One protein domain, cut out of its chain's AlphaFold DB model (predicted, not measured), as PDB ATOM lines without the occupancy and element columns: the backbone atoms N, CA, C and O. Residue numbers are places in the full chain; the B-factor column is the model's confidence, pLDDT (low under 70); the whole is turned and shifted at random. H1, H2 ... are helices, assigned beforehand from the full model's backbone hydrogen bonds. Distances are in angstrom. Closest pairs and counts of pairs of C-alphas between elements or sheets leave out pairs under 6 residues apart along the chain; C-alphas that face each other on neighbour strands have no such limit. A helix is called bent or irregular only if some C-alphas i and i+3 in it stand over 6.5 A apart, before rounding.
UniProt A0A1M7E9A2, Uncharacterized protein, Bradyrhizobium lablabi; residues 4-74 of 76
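Overview. This is residues 4 to 74 of the 76 residues of an uncharacterized protein of Bradyrhizobium lablabi (UniProt A0A1M7E9A2). This is an open, stretched-out zigzag of four helices set one after another along the long axis, with no packed core: H1 comes near the first part of H2, H3 runs along the length beyond them, and H4 sticks out at the far end. No two of the helices touch. The printed part has 71 residues with four named helices, in the order H1, H2, H3, H4, and no named strand; the class is all helix. The whole is extended, with a radius of gyration of the C-alphas of 17.8 A, and its outline is elongated, spanning 51 by 27 by 22 A.

Arrangement. From the first printed residue, H1, residues 4 to 12, is followed over a tight link of 4 residues by H2, residues 17 to 35. H1 and H2 are close but not clearly touching, with 1 pair of C-alphas within 8 A: the closest are those of Thr 12 and Gln 20, 6.5 A apart. Their lines stand at a steep tilt of 38 degrees, and they run opposite ways. Their centres are 14.7 A apart. After a short link of 6 residues comes H3, residues 42 to 57, which is apart from H1 and from H2. A tight link of 5 residues then leads to H4, residues 63 to 73, which is apart from H1, H2 and H3. Residues 61 to 74, of which 63 to 73 belong to H4, stand free. In H1, H2, H3 and H4 every backbone O i to N i+4 pair is within hydrogen-bond range.

Along the chain. H1 begins at C-alpha 4, at (3.073, -7.860, 91.166), and measures 12.4 A from first to last C-alpha. H2, Glu 17 to Thr 35, is the longest helix by residues, with 19 residues and 26.5 A from first to last C-alpha; its C-alpha 35 is at (9.196, -7.741, 68.009). H3, Asp 42 to Arg 57, has 16 residues and measures 22.7 A. H4, Asp 63 to Phe 73, measures 15.5 A and ends at C-alpha 73, at (40.217, -15.350, 80.060). No helix is bent or irregular.

Size, cuts and confidence. The two C-alphas farthest apart are those of Gly 4 and Ile 64, 50.8 A, while the C-alphas of Gly 4 and Gly 74, the first and last printed residues, are 41.6 A apart. The printed part has no cut, and no link is long. The mean pLDDT of the printed part is 94.1, and no printed residue is under 70.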
ATOM      1  N   GLY A   4       1.678  -7.498  90.907       90.00
ATOM      2  CA  GLY A   4       3.073  -7.860  91.166       90.00
ATOM      3  C   GLY A   4       4.094  -7.180  90.246       90.00
ATOM      4  O   GLY A   4       5.166  -6.815  90.713       90.00
ATOM      5  N   LEU A   5       3.778  -6.953  88.961       89.88
ATOM      6  CA  LEU A   5       4.696  -6.239  88.059       89.88
ATOM      7  C   LEU A   5       4.813  -4.761  88.443       89.88
ATOM      8  O   LEU A   5       5.900  -4.195  88.395       89.88
ATOM      9  N   LYS A   6       3.699  -4.144  88.840       90.81
ATOM     10  CA  LYS A   6       3.696  -2.745  89.266       90.81
ATOM     11  C   LYS A   6       4.516  -2.551  90.545       90.81
ATOM     12  O   LYS A   6       5.382  -1.688  90.581       90.81
ATOM     13  N   GLU A   7       4.286  -3.392  91.550       92.69
ATOM     14  CA  GLU A   7       5.026  -3.353  92.818       92.69
ATOM     15  C   GLU A   7       6.523  -3.625  92.634       92.69
ATOM     16  O   GLU A   7       7.348  -3.053  93.345       92.69
ATOM     17  N   LEU A   8       6.891  -4.496  91.687       91.62
ATOM     18  CA  LEU A   8       8.289  -4.741  91.345       91.62
ATOM     19  C   LEU A   8       8.951  -3.472  90.792       91.62
ATOM     20  O   LEU A   8       9.983  -3.065  91.314       91.62
ATOM     21  N   LEU A   9       8.337  -2.828  89.796       92.56
ATOM     22  CA  LEU A   9       8.878  -1.612  89.171       92.56
ATOM     23  C   LEU A   9       8.959  -0.423  90.142       92.56
ATOM     24  O   LEU A   9       9.846   0.416  90.033       92.56
ATOM     25  N   GLU A  10       8.054  -0.341  91.117       94.56
ATOM     26  CA  GLU A  10       8.130   0.682  92.168       94.56
ATOM     27  C   GLU A  10       9.325   0.451  93.107       94.56
ATOM     28  O   GLU A  10       9.979   1.407  93.521       94.56
ATOM     29  N   LYS A  11       9.657  -0.809  93.413       93.94
ATOM     30  CA  LYS A  11      10.817  -1.155  94.252       93.94
ATOM     31  C   LYS A  11      12.145  -0.942  93.535       93.94
ATOM     32  O   LYS A  11      13.123  -0.577  94.180       93.94
ATOM     33  N   THR A  12      12.192  -1.166  92.224       95.56
ATOM     34  CA  THR A  12      13.441  -1.059  91.456       95.56
ATOM     35  C   THR A  12      13.955   0.375  91.399       95.56
ATOM     36  O   THR A  12      15.152   0.584  91.260       95.56
ATOM     37  N   ALA A  13      13.088   1.373  91.594       93.50
ATOM     38  CA  ALA A  13      13.485   2.780  91.644       93.50
ATOM     39  C   ALA A  13      14.481   3.108  92.773       93.50
ATOM     40  O   ALA A  13      15.197   4.102  92.681       93.50
ATOM     41  N   SER A  14      14.532   2.303  93.842       95.75
ATOM     42  CA  SER A  14      15.494   2.479  94.938       95.75
ATOM     43  C   SER A  14      16.742   1.606  94.803       95.75
ATOM     44  O   SER A  14      17.553   1.577  95.728       95.75
ATOM     45  N   TRP A  15      16.872   0.832  93.725       97.44
ATOM     46  CA  TRP A  15      18.041  -0.017  93.511       97.44
ATOM     47  C   TRP A  15      19.262   0.811  93.092       97.44
ATOM     48  O   TRP A  15      19.099   1.921  92.575       97.44
ATOM     49  N   PRO A  16      20.482   0.284  93.285       98.06
ATOM     50  CA  PRO A  16      21.666   0.778  92.595       98.06
ATOM     51  C   PRO A  16      21.440   0.902  91.083       98.06
ATOM     52  O   PRO A  16      20.686   0.136  90.488       98.06
ATOM     53  N   GLU A  17      22.115   1.864  90.456       94.25
ATOM     54  CA  GLU A  17      21.983   2.133  89.019       94.25
ATOM     55  C   GLU A  17      22.385   0.922  88.159       94.25
ATOM     56  O   GLU A  17      21.759   0.669  87.135       94.25
ATOM     57  N   GLU A  18      23.365   0.135  88.616       93.25
ATOM     58  CA  GLU A  18      23.799  -1.114  87.973       93.25
ATOM     59  C   GLU A  18      22.659  -2.142  87.897       93.25
ATOM     60  O   GLU A  18      22.331  -2.618  86.813       93.25
ATOM     61  N   ASP A  19      21.973  -2.390  89.014       96.69
ATOM     62  CA  ASP A  19      20.848  -3.331  89.064       96.69
ATOM     63  C   ASP A  19      19.642  -2.825  88.243       96.69
ATOM     64  O   ASP A  19      18.890  -3.605  87.653       96.69
ATOM     65  N   GLN A  20      19.428  -1.502  88.188       95.56
ATOM     66  CA  GLN A  20      18.398  -0.909  87.327       95.56
ATOM     67  C   GLN A  20      18.739  -1.071  85.841       95.56
ATOM     68  O   GLN A  20      17.843  -1.343  85.036       95.56
ATOM     69  N   ALA A  21      20.015  -0.916  85.479       91.12
ATOM     70  CA  ALA A  21      20.500  -1.108  84.120       91.12
ATOM     71  C   ALA A  21      20.371  -2.574  83.683       91.12
ATOM     72  O   ALA A  21      19.850  -2.826  82.597       91.12
ATOM     73  N   GLU A  22      20.728  -3.529  84.547       93.69
ATOM     74  CA  GLU A  22      20.553  -4.965  84.285       93.69
ATOM     75  C   GLU A  22      19.075  -5.308  84.020       93.69
ATOM     76  O   GLU A  22      18.738  -5.996  83.052       93.69
ATOM     77  N   LEU A  23      18.152  -4.775  84.832       94.50
ATOM     78  CA  LEU A  23      16.720  -4.989  84.615       94.50
ATOM     79  C   LEU A  23      16.229  -4.372  83.295       94.50
ATOM     80  O   LEU A  23      15.383  -4.960  82.612       94.50
ATOM     81  N   ALA A  24      16.732  -3.189  82.939       91.94
ATOM     82  CA  ALA A  24      16.396  -2.533  81.680       91.94
ATOM     83  C   ALA A  24      16.887  -3.345  80.468       91.94
ATOM     84  O   ALA A  24      16.137  -3.497  79.500       91.94
ATOM     85  N   GLU A  25      18.088  -3.922  80.546       91.88
ATOM     86  CA  GLU A  25      18.644  -4.813  79.524       91.88
ATOM     87  C   GLU A  25      17.779  -6.070  79.357       91.88
ATOM     88  O   GLU A  25      17.304  -6.361  78.255       91.88
ATOM     89  N   ALA A  26      17.438  -6.750  80.457       93.31
ATOM     90  CA  ALA A  26      16.563  -7.923  80.423       93.31
ATOM     91  C   ALA A  26      15.181  -7.613  79.810       93.31
ATOM     92  O   ALA A  26      14.619  -8.416  79.053       93.31
ATOM     93  N   ALA A  27      14.618  -6.435  80.101       92.56
ATOM     94  CA  ALA A  27      13.371  -5.983  79.489       92.56
ATOM     95  C   ALA A  27      13.526  -5.740  77.976       92.56
ATOM     96  O   ALA A  27      12.663  -6.156  77.196       92.56
ATOM     97  N   ALA A  28      14.632  -5.123  77.549       90.94
ATOM     98  CA  ALA A  28      14.931  -4.887  76.140       90.94
ATOM     99  C   ALA A  28      15.101  -6.200  75.356       90.94
ATOM    100  O   ALA A  28      14.582  -6.321  74.243       90.94
ATOM    101  N   GLU A  29      15.730  -7.223  75.939       93.25
ATOM    102  CA  GLU A  29      15.833  -8.557  75.332       93.25
ATOM    103  C   GLU A  29      14.468  -9.238  75.154       93.25
ATOM    104  O   GLU A  29      14.208  -9.899  74.139       93.25
ATOM    105  N   ILE A  30      13.572  -9.099  76.137       93.75
ATOM    106  CA  ILE A  30      12.198  -9.612  76.038       93.75
ATOM    107  C   ILE A  30      11.473  -8.934  74.873       93.75
ATOM    108  O   ILE A  30      10.865  -9.619  74.046       93.75
ATOM    109  N   GLU A  31      11.554  -7.608  74.776       92.81
ATOM    110  CA  GLU A  31      10.935  -6.850  73.686       92.81
ATOM    111  C   GLU A  31      11.544  -7.194  72.321       92.81
ATOM    112  O   GLU A  31      10.813  -7.371  71.340       92.81
ATOM    113  N   ALA A  32      12.861  -7.395  72.251       93.62
ATOM    114  CA  ALA A  32      13.537  -7.816  71.031       93.62
ATOM    115  C   ALA A  32      13.052  -9.190  70.555       93.62
ATOM    116  O   ALA A  32      12.751  -9.353  69.375       93.62
ATOM    117  N   ARG A  33      12.880 -10.164  71.458       95.00
ATOM    118  CA  ARG A  33      12.301 -11.475  71.108       95.00
ATOM    119  C   ARG A  33      10.849 -11.376  70.644       95.00
ATOM    120  O   ARG A  33      10.442 -12.137  69.770       95.00
ATOM    121  N   ARG A  34      10.062 -10.455  71.211       94.75
ATOM    122  CA  ARG A  34       8.644 -10.259  70.852       94.75
ATOM    123  C   ARG A  34       8.463  -9.566  69.505       94.75
ATOM    124  O   ARG A  34       7.528  -9.888  68.779       94.75
ATOM    125  N   THR A  35       9.320  -8.599  69.197       94.19
ATOM    126  CA  THR A  35       9.196  -7.741  68.009       94.19
ATOM    127  C   THR A  35      10.137  -8.139  66.873       94.19
ATOM    128  O   THR A  35       9.974  -7.670  65.749       94.19
ATOM    129  N   GLY A  36      11.132  -8.980  67.157       93.56
ATOM    130  CA  GLY A  36      12.240  -9.286  66.257       93.56
ATOM    131  C   GLY A  36      13.262  -8.150  66.126       93.56
ATOM    132  O   GLY A  36      14.116  -8.218  65.245       93.56
ATOM    133  N   ARG A  37      13.180  -7.094  66.950       91.94
ATOM    134  CA  ARG A  37      14.047  -5.914  66.844       91.94
ATOM    135  C   ARG A  37      14.542  -5.436  68.206       91.94
ATOM    136  O   ARG A  37      13.748  -5.018  69.039       91.94
ATOM    137  N   TYR A  38      15.862  -5.399  68.380       89.75
ATOM    138  CA  TYR A  38      16.499  -4.711  69.503       89.75
ATOM    139  C   TYR A  38      16.595  -3.209  69.220       89.75
ATOM    140  O   TYR A  38      16.995  -2.798  68.127       89.75
ATOM    141  N   VAL A  39      16.210  -2.386  70.192       89.50
ATOM    142  CA  VAL A  39      16.353  -0.930  70.120       89.50
ATOM    143  C   VAL A  39      17.475  -0.536  71.065       89.50
ATOM    144  O   VAL A  39      17.296  -0.583  72.273       89.50
ATOM    145  N   MET A  40      18.612  -0.141  70.492       89.50
ATOM    146  CA  MET A  40      19.751   0.361  71.259       89.50
ATOM    147  C   MET A  40      19.365   1.607  72.055       89.50
ATOM    148  O   MET A  40      18.730   2.522  71.510       89.50
ATOM    149  N   THR A  41      19.831   1.651  73.296       87.62
ATOM    150  CA  THR A  41      19.919   2.863  74.108       87.62
ATOM    151  C   THR A  41      20.817   3.903  73.435       87.62
ATOM    152  O   THR A  41      21.632   3.594  72.557       87.62
ATOM    153  N   ASP A  42      20.696   5.161  73.857       88.88
ATOM    154  CA  ASP A  42      21.545   6.237  73.334       88.88
ATOM    155  C   ASP A  42      23.029   5.999  73.649       88.88
ATOM    156  O   ASP A  42      23.890   6.288  72.818       88.88
ATOM    157  N   ALA A  43      23.327   5.409  74.810       88.00
ATOM    158  CA  ALA A  43      24.683   5.044  75.207       88.00
ATOM    159  C   ALA A  43      25.268   3.943  74.308       88.00
ATOM    160  O   ALA A  43      26.374   4.101  73.791       88.00
ATOM    161  N   GLU A  44      24.522   2.863  74.056       92.00
ATOM    162  CA  GLU A  44      24.959   1.795  73.144       92.00
ATOM    163  C   GLU A  44      25.135   2.314  71.717       92.00
ATOM    164  O   GLU A  44      26.130   2.006  71.061       92.00
ATOM    165  N   ARG A  45      24.204   3.149  71.238       95.12
ATOM    166  CA  ARG A  45      24.307   3.778  69.917       95.12
ATOM    167  C   ARG A  45      25.574   4.623  69.812       95.12
ATOM    168  O   ARG A  45      26.317   4.480  68.844       95.12
ATOM    169  N   ALA A  46      25.855   5.446  70.823       96.12
ATOM    170  CA  ALA A  46      27.069   6.254  70.873       96.12
ATOM    171  C   ALA A  46      28.342   5.393  70.918       96.12
ATOM    172  O   ALA A  46      29.332   5.730  70.265       96.12
ATOM    173  N   ALA A  47      28.323   4.270  71.642       96.25
ATOM    174  CA  ALA A  47      29.440   3.331  71.698       96.25
ATOM    175  C   ALA A  47      29.705   2.672  70.334       96.25
ATOM    176  O   ALA A  47      30.852   2.628  69.882       96.25
ATOM    177  N   VAL A  48      28.652   2.230  69.637       96.44
ATOM    178  CA  VAL A  48      28.753   1.681  68.274       96.44
ATOM    179  C   VAL A  48      29.299   2.731  67.312       96.44
ATOM    180  O   VAL A  48      30.244   2.454  66.571       96.44
ATOM    181  N   ASP A  49      28.761   3.950  67.348       97.88
ATOM    182  CA  ASP A  49      29.229   5.043  66.497       97.88
ATOM    183  C   ASP A  49      30.704   5.361  66.756       97.88
ATOM    184  O   ASP A  49      31.476   5.534  65.810       97.88
ATOM    185  N   ASN A  50      31.126   5.378  68.022       97.38
ATOM    186  CA  ASN A  50      32.524   5.561  68.387       97.38
ATOM    187  C   ASN A  50      33.412   4.453  67.798       97.38
ATOM    188  O   ASN A  50      34.399   4.769  67.130       97.38
ATOM    189  N   GLY A  51      33.025   3.184  67.954       96.75
ATOM    190  CA  GLY A  51      33.742   2.044  67.377       96.75
ATOM    191  C   GLY A  51      33.855   2.129  65.852       96.75
ATOM    192  O   GLY A  51      34.932   1.937  65.291       96.75
ATOM    193  N   LEU A  52      32.784   2.527  65.157       97.88
ATOM    194  CA  LEU A  52      32.815   2.745  63.706       97.88
ATOM    195  C   LEU A  52      33.803   3.849  63.296       97.88
ATOM    196  O   LEU A  52      34.405   3.773  62.221       97.88
ATOM    197  N   GLN A  53      33.977   4.881  64.125       98.12
ATOM    198  CA  GLN A  53      34.986   5.913  63.886       98.12
ATOM    199  C   GLN A  53      36.411   5.404  64.151       98.12
ATOM    200  O   GLN A  53      37.308   5.744  63.382       98.12
ATOM    201  N   GLN A  54      36.625   4.585  65.187       97.88
ATOM    202  CA  GLN A  54      37.920   3.940  65.458       97.88
ATOM    203  C   GLN A  54      38.353   3.062  64.275       97.88
ATOM    204  O   GLN A  54      39.457   3.218  63.756       97.88
ATOM    205  N   VAL A  55      37.430   2.248  63.745       97.06
ATOM    206  CA  VAL A  55      37.648   1.424  62.543       97.06
ATOM    207  C   VAL A  55      38.104   2.271  61.356       97.06
ATOM    208  O   VAL A  55      39.081   1.932  60.693       97.06
ATOM    209  N   ARG A  56      37.440   3.407  61.097       97.25
ATOM    210  CA  ARG A  56      37.833   4.330  60.016       97.25
ATOM    211  C   ARG A  56      39.236   4.912  60.200       97.25
ATOM    212  O   ARG A  56      39.885   5.217  59.204       97.25
ATOM    213  N   ARG A  57      39.691   5.075  61.444       97.69
ATOM    214  CA  ARG A  57      41.044   5.548  61.779       97.69
ATOM    215  C   ARG A  57      42.088   4.428  61.821       97.69
ATOM    216  O   ARG A  57      43.269   4.729  61.951       97.69
ATOM    217  N   GLY A  58      41.681   3.165  61.687       96.44
ATOM    218  CA  GLY A  58      42.576   2.016  61.843       96.44
ATOM    219  C   GLY A  58      42.976   1.752  63.298       96.44
ATOM    220  O   GLY A  58      43.993   1.112  63.545       96.44
ATOM    221  N   GLU A  59      42.198   2.251  64.257       97.44
ATOM    222  CA  GLU A  59      42.416   2.038  65.688       97.44
ATOM    223  C   GLU A  59      41.862   0.668  66.081       97.44
ATOM    224  O   GLU A  59      40.685   0.515  66.404       97.44
ATOM    225  N   PHE A  60      42.724  -0.340  66.021       94.69
ATOM    226  CA  PHE A  60      42.440  -1.694  66.478       94.69
ATOM    227  C   PHE A  60      43.407  -2.075  67.594       94.69
ATOM    228  O   PHE A  60      44.546  -1.605  67.619       94.69
ATOM    229  N   ALA A  61      42.968  -2.964  68.485       94.62
ATOM    230  CA  ALA A  61      43.885  -3.635  69.394       94.62
ATOM    231  C   ALA A  61      44.919  -4.428  68.582       94.62
ATOM    232  O   ALA A  61      44.583  -5.091  67.599       94.62
ATOM    233  N   SER A  62      46.178  -4.359  68.997       96.06
ATOM    234  CA  SER A  62      47.257  -5.143  68.409       96.06
ATOM    235  C   SER A  62      47.096  -6.636  68.704       96.06
ATOM    236  O   SER A  62      46.468  -7.044  69.685       96.06
ATOM    237  N   ASP A  63      47.753  -7.473  67.901       95.44
ATOM    238  CA  ASP A  63      47.758  -8.926  68.108       95.44
ATOM    239  C   ASP A  63      48.283  -9.322  69.496       95.44
ATOM    240  O   ASP A  63      47.812 -10.290  70.094       95.44
ATOM    241  N   ILE A  64      49.247  -8.566  70.033       96.19
ATOM    242  CA  ILE A  64      49.833  -8.807  71.359       96.19
ATOM    243  C   ILE A  64      48.819  -8.502  72.467       96.19
ATOM    244  O   ILE A  64      48.694  -9.276  73.422       96.19
ATOM    245  N   GLU A  65      48.080  -7.397  72.342       95.88
ATOM    246  CA  GLU A  65      47.013  -7.039  73.283       95.88
ATOM    247  C   GLU A  65      45.907  -8.094  73.263       95.88
ATOM    248  O   GLU A  65      45.516  -8.589  74.322       95.88
ATOM    249  N   MET A  66      45.485  -8.526  72.070       95.38
ATOM    250  CA  MET A  66      44.480  -9.579  71.931       95.38
ATOM    251  C   MET A  66      44.961 -10.905  72.522       95.38
ATOM    252  O   MET A  66      44.249 -11.504  73.321       95.38
ATOM    253  N   GLN A  67      46.181 -11.360  72.218       95.19
ATOM    254  CA  GLN A  67      46.736 -12.582  72.823       95.19
ATOM    255  C   GLN A  67      46.773 -12.515  74.352       95.19
ATOM    256  O   GLN A  67      46.481 -13.504  75.027       95.19
ATOM    257  N   SER A  68      47.129 -11.356  74.909       95.75
ATOM    258  CA  SER A  68      47.167 -11.153  76.359       95.75
ATOM    259  C   SER A  68      45.765 -11.215  76.967       95.75
ATOM    260  O   SER A  68      45.573 -11.848  78.007       95.75
ATOM    261  N   PHE A  69      44.779 -10.619  76.291       95.25
ATOM    262  CA  PHE A  69      43.370 -10.711  76.659       95.25
ATOM    263  C   PHE A  69      42.887 -12.167  76.662       95.25
ATOM    264  O   PHE A  69      42.402 -12.649  77.684       95.25
ATOM    265  N   TRP A  70      43.091 -12.913  75.574       94.62
ATOM    266  CA  TRP A  70      42.632 -14.304  75.476       94.62
ATOM    267  C   TRP A  70      43.252 -15.217  76.542       94.62
ATOM    268  O   TRP A  70      42.537 -16.013  77.151       94.62
ATOM    269  N   LYS A  71      44.554 -15.062  76.830       95.25
ATOM    270  CA  LYS A  71      45.234 -15.802  77.910       95.25
ATOM    271  C   LYS A  71      44.643 -15.503  79.284       95.25
ATOM    272  O   LYS A  71      44.488 -16.415  80.089       95.25
ATOM    273  N   ARG A  72      44.298 -14.241  79.557       94.88
ATOM    274  CA  ARG A  72      43.674 -13.836  80.826       94.88
ATOM    275  C   ARG A  72      42.325 -14.526  81.050       94.88
ATOM    276  O   ARG A  72      42.009 -14.838  82.193       94.88
ATOM    277  N   PHE A  73      41.556 -14.756  79.987       94.19
ATOM    278  CA  PHE A  73      40.217 -15.350  80.060       94.19
ATOM    279  C   PHE A  73      40.165 -16.846  79.694       94.19
ATOM    280  O   PHE A  73      39.082 -17.422  79.671       94.19
ATOM    281  N   GLY A  74      41.311 -17.496  79.453       88.25
ATOM    282  CA  GLY A  74      41.401 -18.950  79.263       88.25
ATOM    283  C   GLY A  74      40.825 -19.470  77.942       88.25
ATOM    284  O   GLY A  74      40.373 -20.608  77.882       88.25
TER     285      GLY A  74